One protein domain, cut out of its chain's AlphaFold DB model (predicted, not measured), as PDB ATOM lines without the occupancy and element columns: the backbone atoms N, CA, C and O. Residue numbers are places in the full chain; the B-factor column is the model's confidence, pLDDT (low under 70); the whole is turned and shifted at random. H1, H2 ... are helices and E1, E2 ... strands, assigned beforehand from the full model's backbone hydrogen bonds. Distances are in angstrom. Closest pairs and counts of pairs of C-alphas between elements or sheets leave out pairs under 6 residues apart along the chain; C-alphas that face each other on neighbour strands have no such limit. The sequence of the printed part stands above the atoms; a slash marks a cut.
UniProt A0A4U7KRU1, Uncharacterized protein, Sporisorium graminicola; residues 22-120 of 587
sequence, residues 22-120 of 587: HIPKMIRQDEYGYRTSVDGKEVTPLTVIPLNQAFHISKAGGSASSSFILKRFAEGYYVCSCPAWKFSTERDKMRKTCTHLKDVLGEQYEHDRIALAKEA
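This is residues 22 to 120 of the 587 residues of an uncharacterized protein of Sporisorium graminicola (UniProt A0A4U7KRU1). A small three-stranded sheet, E4 E5 E6, has the short helix H2 over it, and the longer H3 makes a corner with H2; at the far end the hairpin E1 E2 forms a long arm whose tip, residues 29 to 34, sticks out. The printed part has 99 residues with six named strands, then three named helices; its class is mixed and the sheet is antiparallel. The whole is loose, with a radius of gyration of the C-alphas of 16.3 A and spans of 59 by 26 by 25 A.

Start at E4, residues 55 to 58, E5, residues 67 to 72, and E6, residues 78 to 80: a meander, each strand the antiparallel neighbour of the one before. Find N 55 and O 70 at 2.8 A, and N 71 and O 79 at 2.9 A, within hydrogen-bond range. H2, residues 99 to 105, is on this sheet at a height of 8.9 A; its closest C-alphas to E6 are Leu 101 and Cys 80, 7.4 A. H1, residues 83 to 86, only grazes the sheet. H3, residues 107 to 119, touches H2 only at the corner, with residues 108 to 110 alone, about perpendicular at 82 degrees; the closest C-alphas are Lys 102 and Glu 110, 5.7 A. E3, residues 41 to 43, pairs with no named strand. In the hairpin of E1, residues 26 to 30, and E2, residues 33 to 38, find N 30 and O 33 at 3.0 A. In H2 and H3 every O i to N i+4 pair is within hydrogen-bond range; H1 is too short for one.

Find C-alpha 26 at (49.189, 59.212, 102.987), where E1 begins; E2 is 16.0 A long, E5 17.1 A. H3 runs 18.6 A to C-alpha 119 at (40.115, 53.198, 101.702).

C-alphas 32 and 64 are farthest apart, 59.6 A. The printed part has no cut; E3 to E4 and H1 to H2 are long links. Look for pLDDT under 70 at residues 24 to 40, 59 to 66, 91 and 120.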
ATOM      1  N   HIS A  22      45.916  59.756  90.609       84.25
ATOM      2  CA  HIS A  22      46.814  60.424  91.544       84.25
ATOM      3  C   HIS A  22      46.565  59.883  92.956       84.25
ATOM      4  O   HIS A  22      45.581  60.227  93.610       84.25
ATOM      5  N   ILE A  23      47.456  59.019  93.440       78.12
ATOM      6  CA  ILE A  23      47.408  58.476  94.800       78.12
ATOM      7  C   ILE A  23      48.142  59.465  95.722       78.12
ATOM      8  O   ILE A  23      49.363  59.605  95.600       78.12
ATOM      9  N   PRO A  24      47.445  60.175  96.631       66.75
ATOM     10  CA  PRO A  24      48.070  61.181  97.482       66.75
ATOM     11  C   PRO A  24      48.994  60.545  98.526       66.75
ATOM     12  O   PRO A  24      48.752  59.436  99.001       66.75
ATOM     13  N   LYS A  25      50.032  61.278  98.944       63.59
ATOM     14  CA  LYS A  25      50.960  60.840  99.998       63.59
ATOM     15  C   LYS A  25      50.227  60.717 101.339       63.59
ATOM     16  O   LYS A  25      49.874  61.718 101.961       63.59
ATOM     17  N   MET A  26      49.992  59.486 101.790       56.53
ATOM     18  CA  MET A  26      49.189  59.212 102.987       56.53
ATOM     19  C   MET A  26      50.034  59.270 104.258       56.53
ATOM     20  O   MET A  26      50.808  58.356 104.530       56.53
ATOM     21  N   ILE A  27      49.846  60.305 105.077       50.91
ATOM     22  CA  ILE A  27      50.417  60.378 106.428       50.91
ATOM     23  C   ILE A  27      49.398  59.791 107.411       50.91
ATOM     24  O   ILE A  27      48.278  60.290 107.510       50.91
ATOM     25  N   ARG A  28      49.775  58.735 108.144       49.56
ATOM     26  CA  ARG A  28      48.973  58.219 109.265       49.56
ATOM     27  C   ARG A  28      49.432  58.871 110.569       49.56
ATOM     28  O   ARG A  28      50.627  59.066 110.787       49.56
ATOM     29  N   GLN A  29      48.468  59.187 111.424       41.84
ATOM     30  CA  GLN A  29      48.692  59.636 112.793       41.84
ATOM     31  C   GLN A  29      48.247  58.510 113.728       41.84
ATOM     32  O   GLN A  29      47.096  58.075 113.656       41.84
ATOM     33  N   ASP A  30      49.158  58.024 114.567       50.38
ATOM     34  CA  ASP A  30      48.869  57.073 115.641       50.38
ATOM     35  C   ASP A  30      49.128  57.710 117.020       50.38
ATOM     36  O   ASP A  30      49.451  58.897 117.122       50.38
ATOM     37  N   GLU A  31      48.934  56.944 118.097       40.94
ATOM     38  CA  GLU A  31      49.096  57.428 119.477       40.94
ATOM     39  C   GLU A  31      50.552  57.775 119.856       40.94
ATOM     40  O   GLU A  31      50.778  58.420 120.879       40.94
ATOM     41  N   TYR A  32      51.528  57.410 119.016       45.12
ATOM     42  CA  TYR A  32      52.956  57.691 119.188       45.12
ATOM     43  C   TYR A  32      53.504  58.720 118.178       45.12
ATOM     44  O   TYR A  32      54.691  59.050 118.227       45.12
ATOM     45  N   GLY A  33      52.657  59.275 117.301       47.69
ATOM     46  CA  GLY A  33      52.972  60.418 116.439       47.69
ATOM     47  C   GLY A  33      52.728  60.176 114.947       47.69
ATOM     48  O   GLY A  33      51.872  59.392 114.540       47.69
ATOM     49  N   TYR A  34      53.473  60.901 114.107       39.84
ATOM     50  CA  TYR A  34      53.437  60.729 112.653       39.84
ATOM     51  C   TYR A  34      54.494  59.707 112.228       39.84
ATOM     52  O   TYR A  34      55.693  59.955 112.371       39.84
ATOM     53  N   ARG A  35      54.061  58.570 111.671       41.09
ATOM     54  CA  ARG A  35      54.949  57.564 111.065       41.09
ATOM     55  C   ARG A  35      54.693  57.399 109.569       41.09
ATOM     56  O   ARG A  35      53.674  57.832 109.036       41.09
ATOM     57  N   THR A  36      55.715  56.884 108.889       40.75
ATOM     58  CA  THR A  36      55.967  57.122 107.465       40.75
ATOM     59  C   THR A  36      54.905  56.576 106.516       40.75
ATOM     60  O   THR A  36      54.225  55.582 106.757       40.75
ATOM     61  N   SER A  37      54.789  57.305 105.414       50.91
ATOM     62  CA  SER A  37      53.748  57.244 104.397       50.91
ATOM     63  C   SER A  37      54.007  56.224 103.294       50.91
ATOM     64  O   SER A  37      55.158  55.977 102.942       50.91
ATOM     65  N   VAL A  38      52.937  55.791 102.622       52.34
ATOM     66  CA  VAL A  38      53.041  55.424 101.200       52.34
ATOM     67  C   VAL A  38      53.352  56.711 100.431       52.34
ATOM     68  O   VAL A  38      52.621  57.696 100.568       52.34
ATOM     69  N   ASP A  39      54.456  56.737  99.685       59.91
ATOM     70  CA  ASP A  39      54.786  57.882  98.833       59.91
ATOM     71  C   ASP A  39      53.737  58.067  97.731       59.91
ATOM     72  O   ASP A  39      53.147  57.103  97.243       59.91
ATOM     73  N   GLY A  40      53.489  59.328  97.366       68.00
ATOM     74  CA  GLY A  40      52.503  59.658  96.341       68.00
ATOM     75  C   GLY A  40      52.879  59.022  95.004       68.00
ATOM     76  O   GLY A  40      54.031  59.112  94.578       68.00
ATOM     77  N   LYS A  41      51.913  58.370  94.358       82.25
ATOM     78  CA  LYS A  41      52.113  57.600  93.125       82.25
ATOM     79  C   LYS A  41      51.090  58.030  92.090       82.25
ATOM     80  O   LYS A  41      49.896  58.056  92.374       82.25
ATOM     81  N   GLU A  42      51.547  58.299  90.877       86.75
ATOM     82  CA  GLU A  42      50.670  58.491  89.726       86.75
ATOM     83  C   GLU A  42      50.608  57.196  88.920       86.75
ATOM     84  O   GLU A  42      51.628  56.542  88.690       86.75
ATOM     85  N   VAL A  43      49.401  56.790  88.526       88.38
ATOM     86  CA  VAL A  43      49.176  55.570  87.744       88.38
ATOM     87  C   VAL A  43      48.405  55.932  86.485       88.38
ATOM     88  O   VAL A  43      47.232  56.307  86.538       88.38
ATOM     89  N   THR A  44      49.067  55.834  85.338       90.12
ATOM     90  CA  THR A  44      48.447  55.984  84.020       90.12
ATOM     91  C   THR A  44      47.638  54.729  83.666       90.12
ATOM     92  O   THR A  44      48.117  53.612  83.882       90.12
ATOM     93  N   PRO A  45      46.415  54.867  83.122       91.94
ATOM     94  CA  PRO A  45      45.676  53.732  82.584       91.94
ATOM     95  C   PRO A  45      46.279  53.293  81.243       91.94
ATOM     96  O   PRO A  45      46.758  54.120  80.468       91.94
ATOM     97  N   LEU A  46      46.194  51.999  80.932       91.38
ATOM     98  CA  LEU A  46      46.624  51.432  79.648       91.38
ATOM     99  C   LEU A  46      45.846  52.031  78.462       91.38
ATOM    100  O   LEU A  46      46.425  52.293  77.413       91.38
ATOM    101  N   THR A  47      44.542  52.269  78.633       90.94
ATOM    102  CA  THR A  47      43.678  52.941  77.652       90.94
ATOM    103  C   THR A  47      42.744  53.932  78.345       90.94
ATOM    104  O   THR A  47      42.057  53.597  79.312       90.94
ATOM    105  N   VAL A  48      42.662  55.153  77.814       91.00
ATOM    106  CA  VAL A  48      41.797  56.216  78.344       91.00
ATOM    107  C   VAL A  48      40.365  56.054  77.814       91.00
ATOM    108  O   VAL A  48      40.070  56.381  76.668       91.00
ATOM    109  N   ILE A  49      39.446  55.581  78.662       90.31
ATOM    110  CA  ILE A  49      37.999  55.514  78.368       90.31
ATOM    111  C   ILE A  49      37.409  56.934  78.429       90.31
ATOM    112  O   ILE A  49      37.414  57.490  79.529       90.31
ATOM    113  N   PRO A  50      36.880  57.534  77.343       87.75
ATOM    114  CA  PRO A  50      36.449  58.934  77.359       87.75
ATOM    115  C   PRO A  50      35.304  59.217  78.346       87.75
ATOM    116  O   PRO A  50      34.417  58.388  78.569       87.75
ATOM    117  N   LEU A  51      35.324  60.412  78.942       87.81
ATOM    118  CA  LEU A  51      34.390  60.805  79.998       87.81
ATOM    119  C   LEU A  51      32.939  60.860  79.488       87.81
ATOM    120  O   LEU A  51      32.648  61.521  78.495       87.81
ATOM    121  N   ASN A  52      32.026  60.185  80.190       83.88
ATOM    122  CA  ASN A  52      30.589  60.085  79.901       83.88
ATOM    123  C   ASN A  52      30.210  59.502  78.517       83.88
ATOM    124  O   ASN A  52      29.030  59.486  78.162       83.88
ATOM    125  N   GLN A  53      31.165  58.956  77.757       85.56
ATOM    126  CA  GLN A  53      30.927  58.351  76.441       85.56
ATOM    127  C   GLN A  53      30.957  56.815  76.495       85.56
ATOM    128  O   GLN A  53      31.435  56.209  77.453       85.56
ATOM    129  N   ALA A  54      30.392  56.173  75.468       87.00
ATOM    130  CA  ALA A  54      30.403  54.721  75.316       87.00
ATOM    131  C   ALA A  54      31.712  54.261  74.659       87.00
ATOM    132  O   ALA A  54      31.967  54.571  73.500       87.00
ATOM    133  N   PHE A  55      32.516  53.491  75.387       89.31
ATOM    134  CA  PHE A  55      33.729  52.863  74.875       89.31
ATOM    135  C   PHE A  55      33.443  51.395  74.551       89.31
ATOM    136  O   PHE A  55      33.111  50.608  75.439       89.31
ATOM    137  N   HIS A  56      33.508  51.039  73.271       90.06
ATOM    138  CA  HIS A  56      33.179  49.700  72.791       90.06
ATOM    139  C   HIS A  56      34.419  48.809  72.784       90.06
ATOM    140  O   HIS A  56      35.461  49.206  72.272       90.06
ATOM    141  N   ILE A  57      34.282  47.587  73.297       86.81
ATOM    142  CA  ILE A  57      35.310  46.549  73.195       86.81
ATOM    143  C   ILE A  57      34.745  45.279  72.568       86.81
ATOM    144  O   ILE A  57      33.596  44.900  72.808       86.81
ATOM    145  N   SER A  58      35.582  44.595  71.798       79.12
ATOM    146  CA  SER A  58      35.364  43.240  71.302       79.12
ATOM    147  C   SER A  58      36.343  42.293  71.995       79.12
ATOM    148  O   SER A  58      37.497  42.639  72.251       79.12
ATOM    149  N   LYS A  59      35.885  41.088  72.344       62.09
ATOM    150  CA  LYS A  59      36.739  40.096  73.003       62.09
ATOM    151  C   LYS A  59      37.763  39.534  72.010       62.09
ATOM    152  O   LYS A  59      37.377  38.847  71.063       62.09
ATOM    153  N   ALA A  60      39.055  39.750  72.259       50.78
ATOM    154  CA  ALA A  60      40.120  39.091  71.505       50.78
ATOM    155  C   ALA A  60      39.968  37.556  71.601       50.78
ATOM    156  O   ALA A  60      39.849  37.003  72.695       50.78
ATOM    157  N   GLY A  61      39.907  36.876  70.451       55.81
ATOM    158  CA  GLY A  61      39.717  35.420  70.374       55.81
ATOM    159  C   GLY A  61      38.301  34.906  70.690       55.81
ATOM    160  O   GLY A  61      38.116  33.702  70.845       55.81
ATOM    161  N   GLY A  62      37.294  35.778  70.809       53.31
ATOM    162  CA  GLY A  62      35.884  35.380  70.904       53.31
ATOM    163  C   GLY A  62      35.164  35.436  69.553       53.31
ATOM    164  O   GLY A  62      35.534  36.217  68.682       53.31
ATOM    165  N   SER A  63      34.083  34.661  69.397       50.94
ATOM    166  CA  SER A  63      33.146  34.862  68.280       50.94
ATOM    167  C   SER A  63      32.621  36.307  68.277       50.94
ATOM    168  O   SER A  63      32.356  36.878  69.343       50.94
ATOM    169  N   ALA A  64      32.448  36.886  67.083       51.66
ATOM    170  CA  ALA A  64      32.217  38.317  66.824       51.66
ATOM    171  C   ALA A  64      30.930  38.925  67.443       51.66
ATOM    172  O   ALA A  64      30.630  40.098  67.245       51.66
ATOM    173  N   SER A  65      30.170  38.138  68.207       53.81
ATOM    174  CA  SER A  65      28.879  38.481  68.812       53.81
ATOM    175  C   SER A  65      28.966  39.151  70.198       53.81
ATOM    176  O   SER A  65      28.008  39.805  70.605       53.81
ATOM    177  N   SER A  66      30.074  39.009  70.939       62.84
ATOM    178  CA  SER A  66      30.191  39.523  72.323       62.84
ATOM    179  C   SER A  66      30.944  40.855  72.419       62.84
ATOM    180  O   SER A  66      32.075  40.922  72.899       62.84
ATOM    181  N   SER A  67      30.303  41.933  71.966       83.06
ATOM    182  CA  SER A  67      30.773  43.295  72.238       83.06
ATOM    183  C   SER A  67      30.291  43.777  73.610       83.06
ATOM    184  O   SER A  67      29.137  43.574  74.000       83.06
ATOM    185  N   PHE A  68      31.174  44.428  74.366       88.62
ATOM    186  CA  PHE A  68      30.833  45.062  75.640       88.62
ATOM    187  C   PHE A  68      31.041  46.573  75.561       88.62
ATOM    188  O   PHE A  68      31.830  47.071  74.762       88.62
ATOM    189  N   ILE A  69      30.308  47.302  76.398       90.94
ATOM    190  CA  ILE A  69      30.358  48.762  76.481       90.94
ATOM    191  C   ILE A  69      30.866  49.126  77.867       90.94
ATOM    192  O   ILE A  69      30.296  48.691  78.874       90.94
ATOM    193  N   LEU A  70      31.925  49.923  77.907       92.62
ATOM    194  CA  LEU A  70      32.457  50.548  79.106       92.62
ATOM    195  C   LEU A  70      32.102  52.043  79.107       92.62
ATOM    196  O   LEU A  70      31.941  52.649  78.047       92.62
ATOM    197  N   LYS A  71      31.963  52.640  80.293       91.94
ATOM    198  CA  LYS A  71      31.761  54.088  80.482       91.94
ATOM    199  C   LYS A  71      32.534  54.580  81.706       91.94
ATOM    200  O   LYS A  71      32.467  53.932  82.752       91.94
ATOM    201  N   ARG A  72      33.220  55.723  81.574       92.06
ATOM    202  CA  ARG A  72      33.848  56.490  82.668       92.06
ATOM    203  C   ARG A  72      32.903  57.607  83.103       92.06
ATOM    204  O   ARG A  72      32.342  58.278  82.239       92.06
ATOM    205  N   PHE A  73      32.751  57.821  84.404       86.69
ATOM    206  CA  PHE A  73      31.900  58.868  84.978       86.69
ATOM    207  C   PHE A  73      32.727  59.902  85.753       86.69
ATOM    208  O   PHE A  73      33.798  59.579  86.268       86.69
ATOM    209  N   ALA A  74      32.233  61.142  85.832       78.94
ATOM    210  CA  ALA A  74      32.947  62.266  86.451       78.94
ATOM    211  C   ALA A  74      33.125  62.107  87.968       78.94
ATOM    212  O   ALA A  74      34.049  62.662  88.545       78.94
ATOM    213  N   GLU A  75      32.286  61.296  88.610       76.75
ATOM    214  CA  GLU A  75      32.374  60.988  90.033       76.75
ATOM    215  C   GLU A  75      33.453  59.929  90.366       76.75
ATOM    216  O   GLU A  75      33.547  59.493  91.512       76.75
ATOM    217  N   GLY A  76      34.258  59.492  89.384       78.00
ATOM    218  CA  GLY A  76      35.416  58.611  89.594       78.00
ATOM    219  C   GLY A  76      35.139  57.102  89.512       78.00
ATOM    220  O   GLY A  76      35.933  56.303  90.010       78.00
ATOM    221  N   TYR A  77      34.031  56.677  88.890       86.44
ATOM    222  CA  TYR A  77      33.707  55.254  88.700       86.44
ATOM    223  C   TYR A  77      33.608  54.830  87.234       86.44
ATOM    224  O   TYR A  77      33.340  55.624  86.329       86.44
ATOM    225  N   TYR A  78      33.771  53.523  87.030       91.69
ATOM    226  CA  TYR A  78      33.666  52.863  85.737       91.69
ATOM    227  C   TYR A  78      32.521  51.845  85.736       91.69
ATOM    228  O   TYR A  78      32.298  51.121  86.710       91.69
ATOM    229  N   VAL A  79      31.800  51.767  84.619       92.19
ATOM    230  CA  VAL A  79      30.702  50.816  84.395       92.19
ATOM    231  C   VAL A  79      31.027  49.949  83.189       92.19
ATOM    232  O   VAL A  79      31.419  50.481  82.156       92.19
ATOM    233  N   CYS A  80      30.814  48.634  83.288       92.25
ATOM    234  CA  CYS A  80      30.921  47.700  82.166       92.25
ATOM    235  C   CYS A  80      29.587  46.968  81.945       92.25
ATOM    236  O   CYS A  80      28.923  46.558  82.898       92.25
ATOM    237  N   SER A  81      29.190  46.762  80.685       90.25
ATOM    238  CA  SER A  81      27.936  46.081  80.336       90.25
ATOM    239  C   SER A  81      27.956  44.555  80.532       90.25
ATOM    240  O   SER A  81      26.916  43.914  80.340       90.25
ATOM    241  N   CYS A  82      29.099  43.968  80.907       85.69
ATOM    242  CA  CYS A  82      29.267  42.520  81.012       85.69
ATOM    243  C   CYS A  82      28.553  41.905  82.237       85.69
ATOM    244  O   CYS A  82      28.364  42.585  83.252       85.69
ATOM    245  N   PRO A  83      28.194  40.604  82.187       80.94
ATOM    246  CA  PRO A  83      27.543  39.914  83.301       80.94
ATOM    247  C   PRO A  83      28.329  39.998  84.617       80.94
ATOM    248  O   PRO A  83      27.738  40.284  85.652       80.94
ATOM    249  N   ALA A  84      29.657  39.833  84.578       82.31
ATOM    250  CA  ALA A  84      30.504  39.857  85.774       82.31
ATOM    251  C   ALA A  84      30.447  41.197  86.537       82.31
ATOM    252  O   ALA A  84      30.443  41.206  87.763       82.31
ATOM    253  N   TRP A  85      30.352  42.328  85.826       89.00
ATOM    254  CA  TRP A  85      30.223  43.649  86.452       89.00
ATOM    255  C   TRP A  85      28.782  43.915  86.923       89.00
ATOM    256  O   TRP A  85      28.548  44.357  88.056       89.00
ATOM    257  N   LYS A  86      27.794  43.598  86.070       80.88
ATOM    258  CA  LYS A  86      26.359  43.764  86.368       80.88
ATOM    259  C   LYS A  86      25.947  42.991  87.620       80.88
ATOM    260  O   LYS A  86      25.368  43.583  88.527       80.88
ATOM    261  N   PHE A  87      26.315  41.714  87.689       80.19
ATOM    262  CA  PHE A  87      25.969  40.789  88.772       80.19
ATOM    263  C   PHE A  87      27.069  40.658  89.841       80.19
ATOM    264  O   PHE A  87      27.046  39.721  90.635       80.19
ATOM    265  N   SER A  88      28.029  41.591  89.879       79.69
ATOM    266  CA  SER A  88      29.059  41.637  90.925       79.69
ATOM    267  C   SER A  88      28.436  41.695  92.327       79.69
ATOM    268  O   SER A  88      27.466  42.419  92.559       79.69
ATOM    269  N   THR A  89      29.016  40.940  93.264       71.12
ATOM    270  CA  THR A  89      28.599  40.859  94.675       71.12
ATOM    271  C   THR A  89      29.001  42.084  95.504       71.12
ATOM    272  O   THR A  89      28.467  42.285  96.607       71.12
ATOM    273  N   GLU A  90      29.927  42.888  94.974       79.38
ATOM    274  CA  GLU A  90      30.274  44.216  95.468       79.38
ATOM    275  C   GLU A  90      29.167  45.204  95.086       79.38
ATOM    276  O   GLU A  90      28.659  45.207  93.964       79.38
ATOM    277  N   ARG A  91      28.748  46.020  96.051       64.19
ATOM    278  CA  ARG A  91      27.624  46.945  95.916       64.19
ATOM    279  C   ARG A  91      28.087  48.343  95.533       64.19
ATOM    280  O   ARG A  91      27.386  49.000  94.765       64.19
ATOM    281  N   ASP A  92      29.235  48.798  96.037       76.69
ATOM    282  CA  ASP A  92      29.734  50.133  95.702       76.69
ATOM    283  C   ASP A  92      30.266  50.141  94.261       76.69
ATOM    284  O   ASP A  92      31.165  49.374  93.911       76.69
ATOM    285  N   LYS A  93      29.728  51.027  93.415       81.94
ATOM    286  CA  LYS A  93      30.168  51.195  92.022       81.94
ATOM    287  C   LYS A  93      31.647  51.579  91.933       81.94
ATOM    288  O   LYS A  93      32.299  51.186  90.972       81.94
ATOM    289  N   MET A  94      32.180  52.265  92.949       83.75
ATOM    290  CA  MET A  94      33.606  52.586  93.073       83.75
ATOM    291  C   MET A  94      34.459  51.318  93.235       83.75
ATOM    292  O   MET A  94      35.559  51.233  92.695       83.75
ATOM    293  N   ARG A  95      33.938  50.301  93.934       86.44
ATOM    294  CA  ARG A  95      34.643  49.055  94.287       86.44
ATOM    295  C   ARG A  95      34.358  47.897  93.307       86.44
ATOM    296  O   ARG A  95      34.949  46.825  93.431       86.44
ATOM    297  N   LYS A  96      33.483  48.087  92.309       90.06
ATOM    298  CA  LYS A  96      33.225  47.099  91.246       90.06
ATOM    299  C   LYS A  96      34.369  47.030  90.229       90.06
ATOM    300  O   LYS A  96      34.907  48.055  89.815       90.06
ATOM    301  N   THR A  97      34.661  45.812  89.775       93.19
ATOM    302  CA  THR A  97      35.680  45.479  88.766       93.19
ATOM    303  C   THR A  97      35.208  44.320  87.874       93.19
ATOM    304  O   THR A  97      34.237  43.631  88.203       93.19
ATOM    305  N   CYS A  98      35.871  44.096  86.740       92.62
ATOM    306  CA  CYS A  98      35.742  42.902  85.898       92.62
ATOM    307  C   CYS A  98      37.001  42.725  85.028       92.62
ATOM    308  O   CYS A  98      37.808  43.648  84.928       92.62
ATOM    309  N   THR A  99      37.157  41.571  84.366       91.69
ATOM    310  CA  THR A  99      38.279  41.320  83.435       91.69
ATOM    311  C   THR A  99      38.402  42.431  82.396       91.69
ATOM    312  O   THR A  99      39.442  43.055  82.306       91.69
ATOM    313  N   HIS A 100      37.300  42.817  81.755       91.19
ATOM    314  CA  HIS A 100      37.295  43.879  80.745       91.19
ATOM    315  C   HIS A 100      37.800  45.244  81.241       91.19
ATOM    316  O   HIS A 100      38.329  46.016  80.448       91.19
ATOM    317  N   LEU A 101      37.621  45.574  82.527       92.31
ATOM    318  CA  LEU A 101      38.181  46.806  83.090       92.31
ATOM    319  C   LEU A 101      39.693  46.680  83.280       92.31
ATOM    320  O   LEU A 101      40.409  47.615  82.951       92.31
ATOM    321  N   LYS A 102      40.178  45.516  83.721       92.69
ATOM    322  CA  LYS A 102      41.612  45.207  83.792       92.69
ATOM    323  C   LYS A 102      42.272  45.190  82.410       92.69
ATOM    324  O   LYS A 102      43.353  45.743  82.261       92.69
ATOM    325  N   ASP A 103      41.610  44.607  81.412       90.88
ATOM    326  CA  ASP A 103      42.113  44.494  80.038       90.88
ATOM    327  C   ASP A 103      42.279  45.879  79.383       90.88
ATOM    328  O   ASP A 103      43.235  46.113  78.651       90.88
ATOM    329  N   VAL A 104      41.356  46.813  79.656       91.38
ATOM    330  CA  VAL A 104      41.347  48.165  79.062       91.38
ATOM    331  C   VAL A 104      42.169  49.165  79.875       91.38
ATOM    332  O   VAL A 104      42.933  49.937  79.302       91.38
ATOM    333  N   LEU A 105      42.024  49.181  81.202       91.69
ATOM    334  CA  LEU A 105      42.710  50.139  82.077       91.69
ATOM    335  C   LEU A 105      44.112  49.666  82.494       91.69
ATOM    336  O   LEU A 105      44.910  50.478  82.947       91.69
ATOM    337  N   GLY A 106      44.432  48.383  82.315       93.50
ATOM    338  CA  GLY A 106      45.636  47.739  82.837       93.50
ATOM    339  C   GLY A 106      45.416  47.176  84.245       93.50
ATOM    340  O   GLY A 106      44.781  47.806  85.094       93.50
ATOM    341  N   GLU A 107      45.965  45.987  84.519       91.25
ATOM    342  CA  GLU A 107      45.772  45.305  85.808       91.25
ATOM    343  C   GLU A 107      46.238  46.143  87.006       91.25
ATOM    344  O   GLU A 107      45.548  46.177  88.023       91.25
ATOM    345  N   GLN A 108      47.374  46.839  86.879       89.62
ATOM    346  CA  GLN A 108      47.939  47.665  87.949       89.62
ATOM    347  C   GLN A 108      47.059  48.880  88.270       89.62
ATOM    348  O   GLN A 108      46.797  49.149  89.439       89.62
ATOM    349  N   TYR A 109      46.566  49.584  87.245       92.19
ATOM    350  CA  TYR A 109      45.664  50.724  87.423       92.19
ATOM    351  C   TYR A 109      44.364  50.287  88.096       92.19
ATOM    352  O   TYR A 109      43.929  50.896  89.069       92.19
ATOM    353  N   GLU A 110      43.752  49.203  87.612       92.75
ATOM    354  CA  GLU A 110      42.503  48.694  88.178       92.75
ATOM    355  C   GLU A 110      42.704  48.149  89.604       92.75
ATOM    356  O   GLU A 110      41.826  48.323  90.450       92.75
ATOM    357  N   HIS A 111      43.862  47.554  89.913       90.50
ATOM    358  CA  HIS A 111      44.224  47.165  91.278       90.50
ATOM    359  C   HIS A 111      44.317  48.381  92.208       90.50
ATOM    360  O   HIS A 111      43.638  48.415  93.235       90.50
ATOM    361  N   ASP A 112      45.113  49.385  91.833       87.00
ATOM    362  CA  ASP A 112      45.355  50.579  92.646       87.00
ATOM    363  C   ASP A 112      44.072  51.408  92.823       87.00
ATOM    364  O   ASP A 112      43.759  51.847  93.932       87.00
ATOM    365  N   ARG A 113      43.250  51.526  91.770       89.44
ATOM    366  CA  ARG A 113      41.924  52.159  91.823       89.44
ATOM    367  C   ARG A 113      40.997  51.450  92.810       89.44
ATOM    368  O   ARG A 113      40.310  52.105  93.591       89.44
ATOM    369  N   ILE A 114      40.964  50.115  92.795       88.31
ATOM    370  CA  ILE A 114      40.141  49.318  93.718       88.31
ATOM    371  C   ILE A 114      40.677  49.371  95.153       88.31
ATOM    372  O   ILE A 114      39.878  49.348  96.090       88.31
ATOM    373  N   ALA A 115      41.995  49.450  95.350       83.75
ATOM    374  CA  ALA A 115      42.592  49.657  96.666       83.75
ATOM    375  C   ALA A 115      42.175  51.020  97.244       83.75
ATOM    376  O   ALA A 115      41.588  51.075  98.325       83.75
ATOM    377  N   LEU A 116      42.346  52.097  96.474       79.25
ATOM    378  CA  LEU A 116      41.974  53.452  96.886       79.25
ATOM    379  C   LEU A 116      40.457  53.591  97.123       79.25
ATOM    380  O   LEU A 116      40.034  54.184  98.111       79.25
ATOM    381  N   ALA A 117      39.623  52.955  96.293       80.12
ATOM    382  CA  ALA A 117      38.168  52.914  96.476       80.12
ATOM    383  C   ALA A 117      37.711  52.123  97.719       80.12
ATOM    384  O   ALA A 117      36.574  52.298  98.166       80.12
ATOM    385  N   LYS A 118      38.551  51.242  98.282       76.88
ATOM    386  CA  LYS A 118      38.292  50.564  99.567       76.88
ATOM    387  C   LYS A 118      38.668  51.428 100.769       76.88
ATOM    388  O   LYS A 118      38.011  51.308 101.796       76.88
ATOM    389  N   GLU A 119      39.692  52.270 100.643       71.06
ATOM    390  CA  GLU A 119      40.115  53.198 101.702       71.06
ATOM    391  C   GLU A 119      39.290  54.496 101.723       71.06
ATOM    392  O   GLU A 119      39.100  55.100 102.780       71.06
ATOM    393  N   ALA A 120      38.739  54.906 100.579       65.00
ATOM    394  CA  ALA A 120      37.759  55.979 100.514       65.00
ATOM    395  C   ALA A 120      36.440  55.586 101.200       65.00
ATOM    396  O   ALA A 120      35.938  54.464 101.049       65.00
TER     397      ALA A 120